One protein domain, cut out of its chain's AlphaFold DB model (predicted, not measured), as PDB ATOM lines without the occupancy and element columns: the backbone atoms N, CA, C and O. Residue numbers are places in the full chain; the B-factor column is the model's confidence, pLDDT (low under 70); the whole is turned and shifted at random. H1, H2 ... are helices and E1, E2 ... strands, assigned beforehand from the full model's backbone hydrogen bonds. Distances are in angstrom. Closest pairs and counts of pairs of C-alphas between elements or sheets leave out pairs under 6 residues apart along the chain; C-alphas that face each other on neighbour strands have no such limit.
ATOM      1  N   PHE A  12     143.901 -40.297 186.783       73.81
ATOM      2  CA  PHE A  12     142.495 -39.991 186.989       73.81
ATOM      3  C   PHE A  12     141.662 -41.116 186.382       73.81
ATOM      4  O   PHE A  12     141.937 -41.552 185.265       73.81
ATOM      5  N   ALA A  13     140.660 -41.580 187.118       70.62
ATOM      6  CA  ALA A  13     139.641 -42.495 186.624       70.62
ATOM      7  C   ALA A  13     138.267 -41.857 186.804       70.62
ATOM      8  O   ALA A  13     138.051 -41.064 187.723       70.62
ATOM      9  N   GLN A  14     137.337 -42.220 185.929       75.62
ATOM     10  CA  GLN A  14     135.929 -41.930 186.139       75.62
ATOM     11  C   GLN A  14     135.312 -43.033 187.000       75.62
ATOM     12  O   GLN A  14     135.592 -44.212 186.795       75.62
ATOM     13  N   CYS A  15     134.473 -42.650 187.961       77.62
ATOM     14  CA  CYS A  15     133.750 -43.598 188.797       77.62
ATOM     15  C   CYS A  15     132.862 -44.521 187.953       77.62
ATOM     16  O   CYS A  15     132.057 -44.055 187.146       77.62
ATOM     17  N   ASN A  16     132.965 -45.822 188.221       75.31
ATOM     18  CA  ASN A  16     132.181 -46.878 187.591       75.31
ATOM     19  C   ASN A  16     130.691 -46.843 187.994       75.31
ATOM     20  O   ASN A  16     129.851 -47.489 187.369       75.31
ATOM     21  N   ASN A  17     130.336 -46.058 189.022       77.12
ATOM     22  CA  ASN A  17     128.946 -45.747 189.325       77.12
ATOM     23  C   ASN A  17     128.397 -44.729 188.317       77.12
ATOM     24  O   ASN A  17     128.731 -43.537 188.334       77.12
ATOM     25  N   SER A  18     127.470 -45.204 187.491       70.69
ATOM     26  CA  SER A  18     126.893 -44.453 186.379       70.69
ATOM     27  C   SER A  18     126.047 -43.232 186.768       70.69
ATOM     28  O   SER A  18     125.775 -42.399 185.892       70.69
ATOM     29  N   ARG A  19     125.641 -43.127 188.044       73.12
ATOM     30  CA  ARG A  19     124.964 -41.962 188.642       73.12
ATOM     31  C   ARG A  19     125.942 -40.969 189.269       73.12
ATOM     32  O   ARG A  19     125.646 -39.782 189.306       73.12
ATOM     33  N   CYS A  20     127.093 -41.442 189.741       78.69
ATOM     34  CA  CYS A  20     128.111 -40.596 190.356       78.69
ATOM     35  C   CYS A  20     128.936 -39.862 189.291       78.69
ATOM     36  O   CYS A  20     129.041 -38.641 189.334       78.69
ATOM     37  N   ARG A  21     129.502 -40.600 188.319       71.12
ATOM     38  CA  ARG A  21     130.332 -40.077 187.205       71.12
ATOM     39  C   ARG A  21     131.512 -39.174 187.609       71.12
ATOM     40  O   ARG A  21     132.134 -38.573 186.734       71.12
ATOM     41  N   THR A  22     131.844 -39.087 188.896       76.62
ATOM     42  CA  THR A  22     132.927 -38.249 189.415       76.62
ATOM     43  C   THR A  22     134.288 -38.772 188.966       76.62
ATOM     44  O   THR A  22     134.531 -39.980 188.987       76.62
ATOM     45  N   PHE A  23     135.185 -37.859 188.596       81.25
ATOM     46  CA  PHE A  23     136.590 -38.175 188.362       81.25
ATOM     47  C   PHE A  23     137.357 -38.139 189.679       81.25
ATOM     48  O   PHE A  23     137.198 -37.211 190.470       81.25
ATOM     49  N   PHE A  24     138.193 -39.141 189.917       77.25
ATOM     50  CA  PHE A  24     138.980 -39.242 191.137       77.25
ATOM     51  C   PHE A  24     140.391 -39.731 190.830       77.25
ATOM     52  O   PHE A  24     140.656 -40.346 189.793       77.25
ATOM     53  N   ILE A  25     141.306 -39.412 191.738       75.56
ATOM     54  CA  ILE A  25     142.697 -39.840 191.647       75.56
ATOM     55  C   ILE A  25     142.776 -41.261 192.193       75.56
ATOM     56  O   ILE A  25     142.270 -41.522 193.283       75.56
ATOM     57  N   PHE A  26     143.416 -42.163 191.457       69.94
ATOM     58  CA  PHE A  26     143.633 -43.535 191.907       69.94
ATOM     59  C   PHE A  26     145.115 -43.907 191.841       69.94
ATOM     60  O   PHE A  26     145.853 -43.429 190.973       69.94
ATOM     61  N   ASP A  27     145.547 -44.767 192.766       64.81
ATOM     62  CA  ASP A  27     146.865 -45.394 192.699       64.81
ATOM     63  C   ASP A  27     146.755 -46.669 191.844       64.81
ATOM     64  O   ASP A  27     145.985 -47.568 192.190       64.81
ATOM     65  N   PRO A  28     147.498 -46.782 190.727       57.00
ATOM     66  CA  PRO A  28     147.480 -47.969 189.874       57.00
ATOM     67  C   PRO A  28     147.981 -49.252 190.562       57.00
ATOM     68  O   PRO A  28     147.847 -50.321 189.975       57.00
ATOM     69  N   ARG A  29     148.556 -49.175 191.771       56.03
ATOM     70  CA  ARG A  29     148.903 -50.341 192.604       56.03
ATOM     71  C   ARG A  29     147.714 -50.942 193.352       56.03
ATOM     72  O   ARG A  29     147.852 -52.020 193.922       56.03
ATOM     73  N   VAL A  30     146.563 -50.270 193.368       55.44
ATOM     74  CA  VAL A  30     145.330 -50.842 193.914       55.44
ATOM     75  C   VAL A  30     144.857 -51.930 192.950       55.44
ATOM     76  O   VAL A  30     144.358 -51.628 191.867       55.44
ATOM     77  N   LEU A  31     145.062 -53.194 193.337       49.50
ATOM     78  CA  LEU A  31     144.487 -54.357 192.661       49.50
ATOM     79  C   LEU A  31     142.970 -54.169 192.571       49.50
ATOM     80  O   LEU A  31     142.299 -53.913 193.572       49.50
ATOM     81  N   LEU A  32     142.461 -54.238 191.345       52.88
ATOM     82  CA  LEU A  32     141.049 -54.070 191.038       52.88
ATOM     83  C   LEU A  32     140.293 -55.299 191.546       52.88
ATOM     84  O   LEU A  32     140.523 -56.403 191.060       52.88
ATOM     85  N   GLY A  33     139.412 -55.105 192.526       56.38
ATOM     86  CA  GLY A  33     138.374 -56.085 192.834       56.38
ATOM     87  C   GLY A  33     137.316 -56.138 191.725       56.38
ATOM     88  O   GLY A  33     137.334 -55.328 190.794       56.38
ATOM     89  N   GLU A  34     136.352 -57.050 191.856       58.00
ATOM     90  CA  GLU A  34     135.279 -57.312 190.875       58.00
ATOM     91  C   GLU A  34     134.416 -56.075 190.527       58.00
ATOM     92  O   GLU A  34     133.746 -56.024 189.496       58.00
ATOM     93  N   THR A  35     134.464 -55.027 191.351       58.78
ATOM     94  CA  THR A  35     133.660 -53.802 191.216       58.78
ATOM     95  C   THR A  35     134.300 -52.688 190.367       58.78
ATOM     96  O   THR A  35     133.651 -51.673 190.080       58.78
ATOM     97  N   GLY A  36     135.567 -52.830 189.959       69.38
ATOM     98  CA  GLY A  36     136.283 -51.841 189.138       69.38
ATOM     99  C   GLY A  36     136.638 -50.523 189.858       69.38
ATOM    100  O   GLY A  36     136.880 -50.497 191.065       69.38
ATOM    101  N   PHE A  37     136.710 -49.408 189.112       72.31
ATOM    102  CA  PHE A  37     137.130 -48.089 189.623       72.31
ATOM    103  C   PHE A  37     136.002 -47.342 190.348       72.31
ATOM    104  O   PHE A  37     135.203 -46.640 189.725       72.31
ATOM    105  N   LEU A  38     135.965 -47.426 191.676       76.75
ATOM    106  CA  LEU A  38     135.018 -46.671 192.500       76.75
ATOM    107  C   LEU A  38     135.663 -45.440 193.124       76.75
ATOM    108  O   LEU A  38     136.739 -45.519 193.715       76.75
ATOM    109  N   CYS A  39     134.975 -44.302 193.021       79.00
ATOM    110  CA  CYS A  39     135.350 -43.118 193.783       79.00
ATOM    111  C   CYS A  39     135.178 -43.384 195.292       79.00
ATOM    112  O   CYS A  39     134.389 -44.261 195.654       79.00
ATOM    113  N   PRO A  40     135.846 -42.614 196.172       81.38
ATOM    114  CA  PRO A  40     135.782 -42.824 197.623       81.38
ATOM    115  C   PRO A  40     134.348 -42.958 198.153       81.38
ATOM    116  O   PRO A  40     134.006 -43.972 198.741       81.38
ATOM    117  N   ALA A  41     133.458 -42.040 197.768       81.44
ATOM    118  CA  ALA A  41     132.059 -42.059 198.199       81.44
ATOM    119  C   ALA A  41     131.253 -43.290 197.733       81.44
ATOM    120  O   ALA A  41     130.237 -43.616 198.335       81.44
ATOM    121  N   CYS A  42     131.641 -43.949 196.634       82.12
ATOM    122  CA  CYS A  42     131.017 -45.210 196.211       82.12
ATOM    123  C   CYS A  42     131.686 -46.423 196.855       82.12
ATOM    124  O   CYS A  42     131.048 -47.461 196.977       82.12
ATOM    125  N   ARG A  43     132.956 -46.299 197.247       83.56
ATOM    126  CA  ARG A  43     133.685 -47.343 197.959       83.56
ATOM    127  C   ARG A  43     133.154 -47.500 199.381       83.56
ATOM    128  O   ARG A  43     132.897 -48.625 199.774       83.56
ATOM    129  N   ASP A  44     132.863 -46.393 200.063       85.38
ATOM    130  CA  ASP A  44     132.270 -46.391 201.411       85.38
ATOM    131  C   ASP A  44     130.889 -47.077 201.455       85.38
ATOM    132  O   ASP A  44     130.430 -47.529 202.501       85.38
ATOM    133  N   LYS A  45     130.205 -47.176 200.306       85.62
ATOM    134  CA  LYS A  45     128.917 -47.872 200.197       85.62
ATOM    135  C   LYS A  45     129.052 -49.383 200.081       85.62
ATOM    136  O   LYS A  45     128.078 -50.059 200.369       85.62
ATOM    137  N   LEU A  46     130.208 -49.919 199.681       82.62
ATOM    138  CA  LEU A  46     130.375 -51.370 199.541       82.62
ATOM    139  C   LEU A  46     130.236 -52.111 200.875       82.62
ATOM    140  O   LEU A  46     129.824 -53.263 200.873       82.62
ATOM    141  N   ASP A  47     130.528 -51.444 201.991       84.19
ATOM    142  CA  ASP A  47     130.463 -52.048 203.324       84.19
ATOM    143  C   ASP A  47     129.044 -52.035 203.927       84.19
ATOM    144  O   ASP A  47     128.799 -52.674 204.942       84.19
ATOM    145  N   SER A  48     128.105 -51.291 203.332       87.44
ATOM    146  CA  SER A  48     126.754 -51.062 203.887       87.44
ATOM    147  C   SER A  48     125.619 -51.252 202.880       87.44
ATOM    148  O   SER A  48     124.449 -51.186 203.240       87.44
ATOM    149  N   HIS A  49     125.941 -51.421 201.601       90.38
ATOM    150  CA  HIS A  49     124.967 -51.534 200.528       90.38
ATOM    151  C   HIS A  49     125.333 -52.698 199.619       90.38
ATOM    152  O   HIS A  49     126.480 -52.842 199.195       90.38
ATOM    153  N   HIS A  50     124.324 -53.443 199.193       88.12
ATOM    154  CA  HIS A  50     124.442 -54.282 198.017       88.12
ATOM    155  C   HIS A  50     124.737 -53.427 196.782       88.12
ATOM    156  O   HIS A  50     124.166 -52.345 196.577       88.12
ATOM    157  N   ALA A  51     125.609 -53.932 195.918       86.75
ATOM    158  CA  ALA A  51     125.928 -53.295 194.652       86.75
ATOM    159  C   ALA A  51     125.095 -53.925 193.537       86.75
ATOM    160  O   ALA A  51     125.088 -55.139 193.375       86.75
ATOM    161  N   VAL A  52     124.430 -53.111 192.720       85.19
ATOM    162  CA  VAL A  52     123.796 -53.591 191.488       85.19
ATOM    163  C   VAL A  52     124.724 -53.277 190.324       85.19
ATOM    164  O   VAL A  52     124.945 -52.106 189.991       85.19
ATOM    165  N   GLN A  53     125.264 -54.319 189.707       83.19
ATOM    166  CA  GLN A  53     126.252 -54.250 188.641       83.19
ATOM    167  C   GLN A  53     125.675 -54.804 187.335       83.19
ATOM    168  O   GLN A  53     124.947 -55.789 187.309       83.19
ATOM    169  N   CYS A  54     125.988 -54.162 186.217       80.12
ATOM    170  CA  CYS A  54     125.648 -54.692 184.901       80.12
ATOM    171  C   CYS A  54     126.593 -55.850 184.565       80.12
ATOM    172  O   CYS A  54     127.804 -55.647 184.589       80.12
ATOM    173  N   SER A  55     126.081 -57.034 184.231       80.50
ATOM    174  CA  SER A  55     126.931 -58.195 183.917       80.50
ATOM    175  C   SER A  55     127.801 -57.959 182.681       80.50
ATOM    176  O   SER A  55     128.930 -58.433 182.617       80.50
ATOM    177  N   ASN A  56     127.299 -57.175 181.723       74.56
ATOM    178  CA  ASN A  56     127.930 -57.009 180.419       74.56
ATOM    179  C   ASN A  56     129.073 -55.973 180.411       74.56
ATOM    180  O   ASN A  56     130.124 -56.217 179.831       74.56
ATOM    181  N   CYS A  57     128.911 -54.821 181.076       75.06
ATOM    182  CA  CYS A  57     129.952 -53.777 181.140       75.06
ATOM    183  C   CYS A  57     130.554 -53.574 182.537       75.06
ATOM    184  O   CYS A  57     131.314 -52.630 182.743       75.06
ATOM    185  N   GLN A  58     130.166 -54.405 183.510       76.00
ATOM    186  CA  GLN A  58     130.578 -54.327 184.916       76.00
ATOM    187  C   GLN A  58     130.330 -52.966 185.584       76.00
ATOM    188  O   GLN A  58     130.873 -52.682 186.651       76.00
ATOM    189  N   SER A  59     129.493 -52.103 185.004       78.25
ATOM    190  CA  SER A  59     129.192 -50.802 185.599       78.25
ATOM    191  C   SER A  59     128.251 -50.934 186.780       78.25
ATOM    192  O   SER A  59     127.227 -51.610 186.682       78.25
ATOM    193  N   ILE A  60     128.556 -50.227 187.872       83.19
ATOM    194  CA  ILE A  60     127.624 -50.112 188.991       83.19
ATOM    195  C   ILE A  60     126.505 -49.163 188.572       83.19
ATOM    196  O   ILE A  60     126.711 -47.984 188.258       83.19
ATOM    197  N   ILE A  61     125.293 -49.693 188.534       83.50
ATOM    198  CA  ILE A  61     124.102 -48.943 188.149       83.50
ATOM    199  C   ILE A  61     123.331 -48.441 189.363       83.50
ATOM    200  O   ILE A  61     122.662 -47.408 189.260       83.50
ATOM    201  N   ASN A  62     123.447 -49.128 190.504       83.00
ATOM    202  CA  ASN A  62     122.790 -48.729 191.738       83.00
ATOM    203  C   ASN A  62     123.474 -49.301 192.990       83.00
ATOM    204  O   ASN A  62     124.246 -50.252 192.901       83.00
ATOM    205  N   PHE A  63     123.132 -48.727 194.142       87.75
ATOM    206  CA  PHE A  63     123.390 -49.286 195.467       87.75
ATOM    207  C   PHE A  63     122.053 -49.445 196.190       87.75
ATOM    208  O   PHE A  63     121.207 -48.554 196.094       87.75
ATOM    209  N   ILE A  64     121.866 -50.566 196.877       88.12
ATOM    210  CA  ILE A  64     120.683 -50.865 197.691       88.12
ATOM    211  C   ILE A  64     121.186 -51.069 199.113       88.12
ATOM    212  O   ILE A  64     122.114 -51.842 199.299       88.12
ATOM    213  N   GLU A  65     120.638 -50.344 200.082       91.44
ATOM    214  CA  GLU A  65     121.020 -50.498 201.489       91.44
ATOM    215  C   GLU A  65     120.835 -51.958 201.923       91.44
ATOM    216  O   GLU A  65     119.814 -52.564 201.595       91.44
ATOM    217  N   ALA A  66     121.862 -52.525 202.555       89.12
ATOM    218  CA  ALA A  66     121.803 -53.866 203.119       89.12
ATOM    219  C   ALA A  66     121.225 -53.787 204.532       89.12
ATOM    220  O   ALA A  66     121.479 -52.814 205.250       89.12
ATOM    221  N   GLU A  67     120.469 -54.800 204.954       90.50
ATOM    222  CA  GLU A  67     120.041 -54.866 206.350       90.50
ATOM    223  C   GLU A  67     121.263 -55.024 207.277       90.50
ATOM    224  O   GLU A  67     122.260 -55.636 206.887       90.50
ATOM    225  N   PRO A  68     121.223 -54.544 208.535       85.88
ATOM    226  CA  PRO A  68     122.382 -54.574 209.436       85.88
ATOM    227  C   PRO A  68     122.971 -55.966 209.708       85.88
ATOM    228  O   PRO A  68     124.100 -56.071 210.185       85.88
ATOM    229  N   SER A  69     122.203 -57.032 209.468       88.75
ATOM    230  CA  SER A  69     122.642 -58.424 209.606       88.75
ATOM    231  C   SER A  69     123.006 -59.100 208.282       88.75
ATOM    232  O   SER A  69     123.407 -60.262 208.299       88.75
ATOM    233  N   GLU A  70     122.816 -58.429 207.148       85.81
ATOM    234  CA  GLU A  70     123.106 -58.968 205.821       85.81
ATOM    235  C   GLU A  70     124.530 -58.618 205.388       85.81
ATOM    236  O   GLU A  70     124.996 -57.489 205.539       85.81
ATOM    237  N   GLU A  71     125.232 -59.593 204.812       87.25
ATOM    238  CA  GLU A  71     126.498 -59.317 204.141       87.25
ATOM    239  C   GLU A  71     126.219 -58.629 202.792       87.25
ATOM    240  O   GLU A  71     125.400 -59.124 202.005       87.25
ATOM    241  N   PRO A  72     126.884 -57.499 202.483       87.44
ATOM    242  CA  PRO A  72     126.772 -56.871 201.177       87.44
ATOM    243  C   PRO A  72     127.173 -57.835 200.057       87.44
ATOM    244  O   PRO A  72     128.221 -58.475 200.099       87.44
ATOM    245  N   ILE A  73     126.347 -57.898 199.014       87.75
ATOM    246  CA  ILE A  73     126.566 -58.756 197.843       87.75
ATOM    247  C   ILE A  73     126.371 -57.970 196.552       87.75
ATOM    248  O   ILE A  73     125.817 -56.865 196.543       87.75
ATOM    249  N   ILE A  74     126.838 -58.549 195.447       85.12
ATOM    250  CA  ILE A  74     126.723 -57.968 194.113       85.12
ATOM    251  C   ILE A  74     125.564 -58.636 193.370       85.12
ATOM    252  O   ILE A  74     125.600 -59.827 193.069       85.12
ATOM    253  N   PHE A  75     124.542 -57.851 193.037       84.94
ATOM    254  CA  PHE A  75     123.473 -58.258 192.134       84.94
ATOM    255  C   PHE A  75     123.863 -57.945 190.695       84.94
ATOM    256  O   PHE A  75     124.167 -56.797 190.365       84.94
ATOM    257  N   TYR A  76     123.784 -58.945 189.823       82.12
ATOM    258  CA  TYR A  76     124.033 -58.762 188.400       82.12
ATOM    259  C   TYR A  76     122.730 -58.537 187.642       82.12
ATOM    260  O   TYR A  76     121.778 -59.302 187.779       82.12
ATOM    261  N   VAL A  77     122.697 -57.500 186.806       79.75
ATOM    262  CA  VAL A  77     121.627 -57.301 185.822       79.75
ATOM    263  C   VAL A  77     122.154 -57.543 184.415       79.75
ATOM    264  O   VAL A  77     123.224 -57.053 184.052       79.75
ATOM    265  N   GLU A  78     121.389 -58.269 183.606       72.38
ATOM    266  CA  GLU A  78     121.804 -58.649 182.250       72.38
ATOM    267  C   GLU A  78     121.747 -57.491 181.251       72.38
ATOM    268  O   GLU A  78     122.573 -57.397 180.345       72.38
ATOM    269  N   LYS A  79     120.781 -56.581 181.416       68.44
ATOM    270  CA  LYS A  79     120.583 -55.434 180.525       68.44
ATOM    271  C   LYS A  79     120.677 -54.135 181.307       68.44
ATOM    272  O   LYS A  79     119.971 -53.934 182.293       68.44
ATOM    273  N   CYS A  80     121.518 -53.217 180.838       70.62
ATOM    274  CA  CYS A  80     121.606 -51.868 181.383       70.62
ATOM    275  C   CYS A  80     121.759 -50.829 180.266       70.62
ATOM    276  O   CYS A  80     122.464 -51.045 179.285       70.62
ATOM    277  N   SER A  81     121.179 -49.643 180.461       67.06
ATOM    278  CA  SER A  81     121.266 -48.507 179.522       67.06
ATOM    279  C   SER A  81     122.658 -47.862 179.428       67.06
ATOM    280  O   SER A  81     122.826 -46.818 178.801       67.06
TER     281      SER A  81
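AT A GLANCE: This is residues 12 to 81 of the 103 residues of an uncharacterized protein of Ignavibacteria bacterium RBG_13_36_8 (UniProt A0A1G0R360). What is the shape? With little regular structure, a sheet of E4, E3, E5 stands at one end, a small hairpin of E1 and E2 at the other, and loops with short H1 between them. What is it made of? The printed part has 70 residues, 27 in named elements, E1 E2 H1 E3 E4 E5, mostly strand; the larger sheet is mixed. It is compact, radius of gyration of the C-alphas 12.0 A, spanning 34 by 27 by 20 A.

IN THESE COORDINATES: Where is the larger sheet? E3 is residues 49 to 54, 16.0 A from first to last C-alpha; E4 is 60 to 65, 14.1 A; E5 is 74 to 77, ending at C-alpha 77 (121.627, -57.301, 185.822). And the rest? E1, residues 12 to 14, begins at C-alpha 12 (142.495, -39.991, 186.989); E2 is 23 to 26, H1 40 to 43.

HOW THE PARTS SIT: Which strands pair? Hairpin E3 and E4 is antiparallel, with N 50 and O 64 2.7 A apart; E5 is parallel to E3, with N 53 and O 75 2.8 A apart. Hairpin E1 and E2 has N 13 and O 24 2.9 A apart. And H1? It is only just not on the larger sheet, with 4 pairs of C-alphas within 10 A; it is too short for an O i to N i+4 pair.

THE WHOLE: How large? The farthest C-alphas, Phe 12 and Ser 69, are 35.3 A apart. Any weak places? The printed part has no cut; the long link is E2 to H1; residues 26 to 36, 79 and 81 have pLDDT under 70.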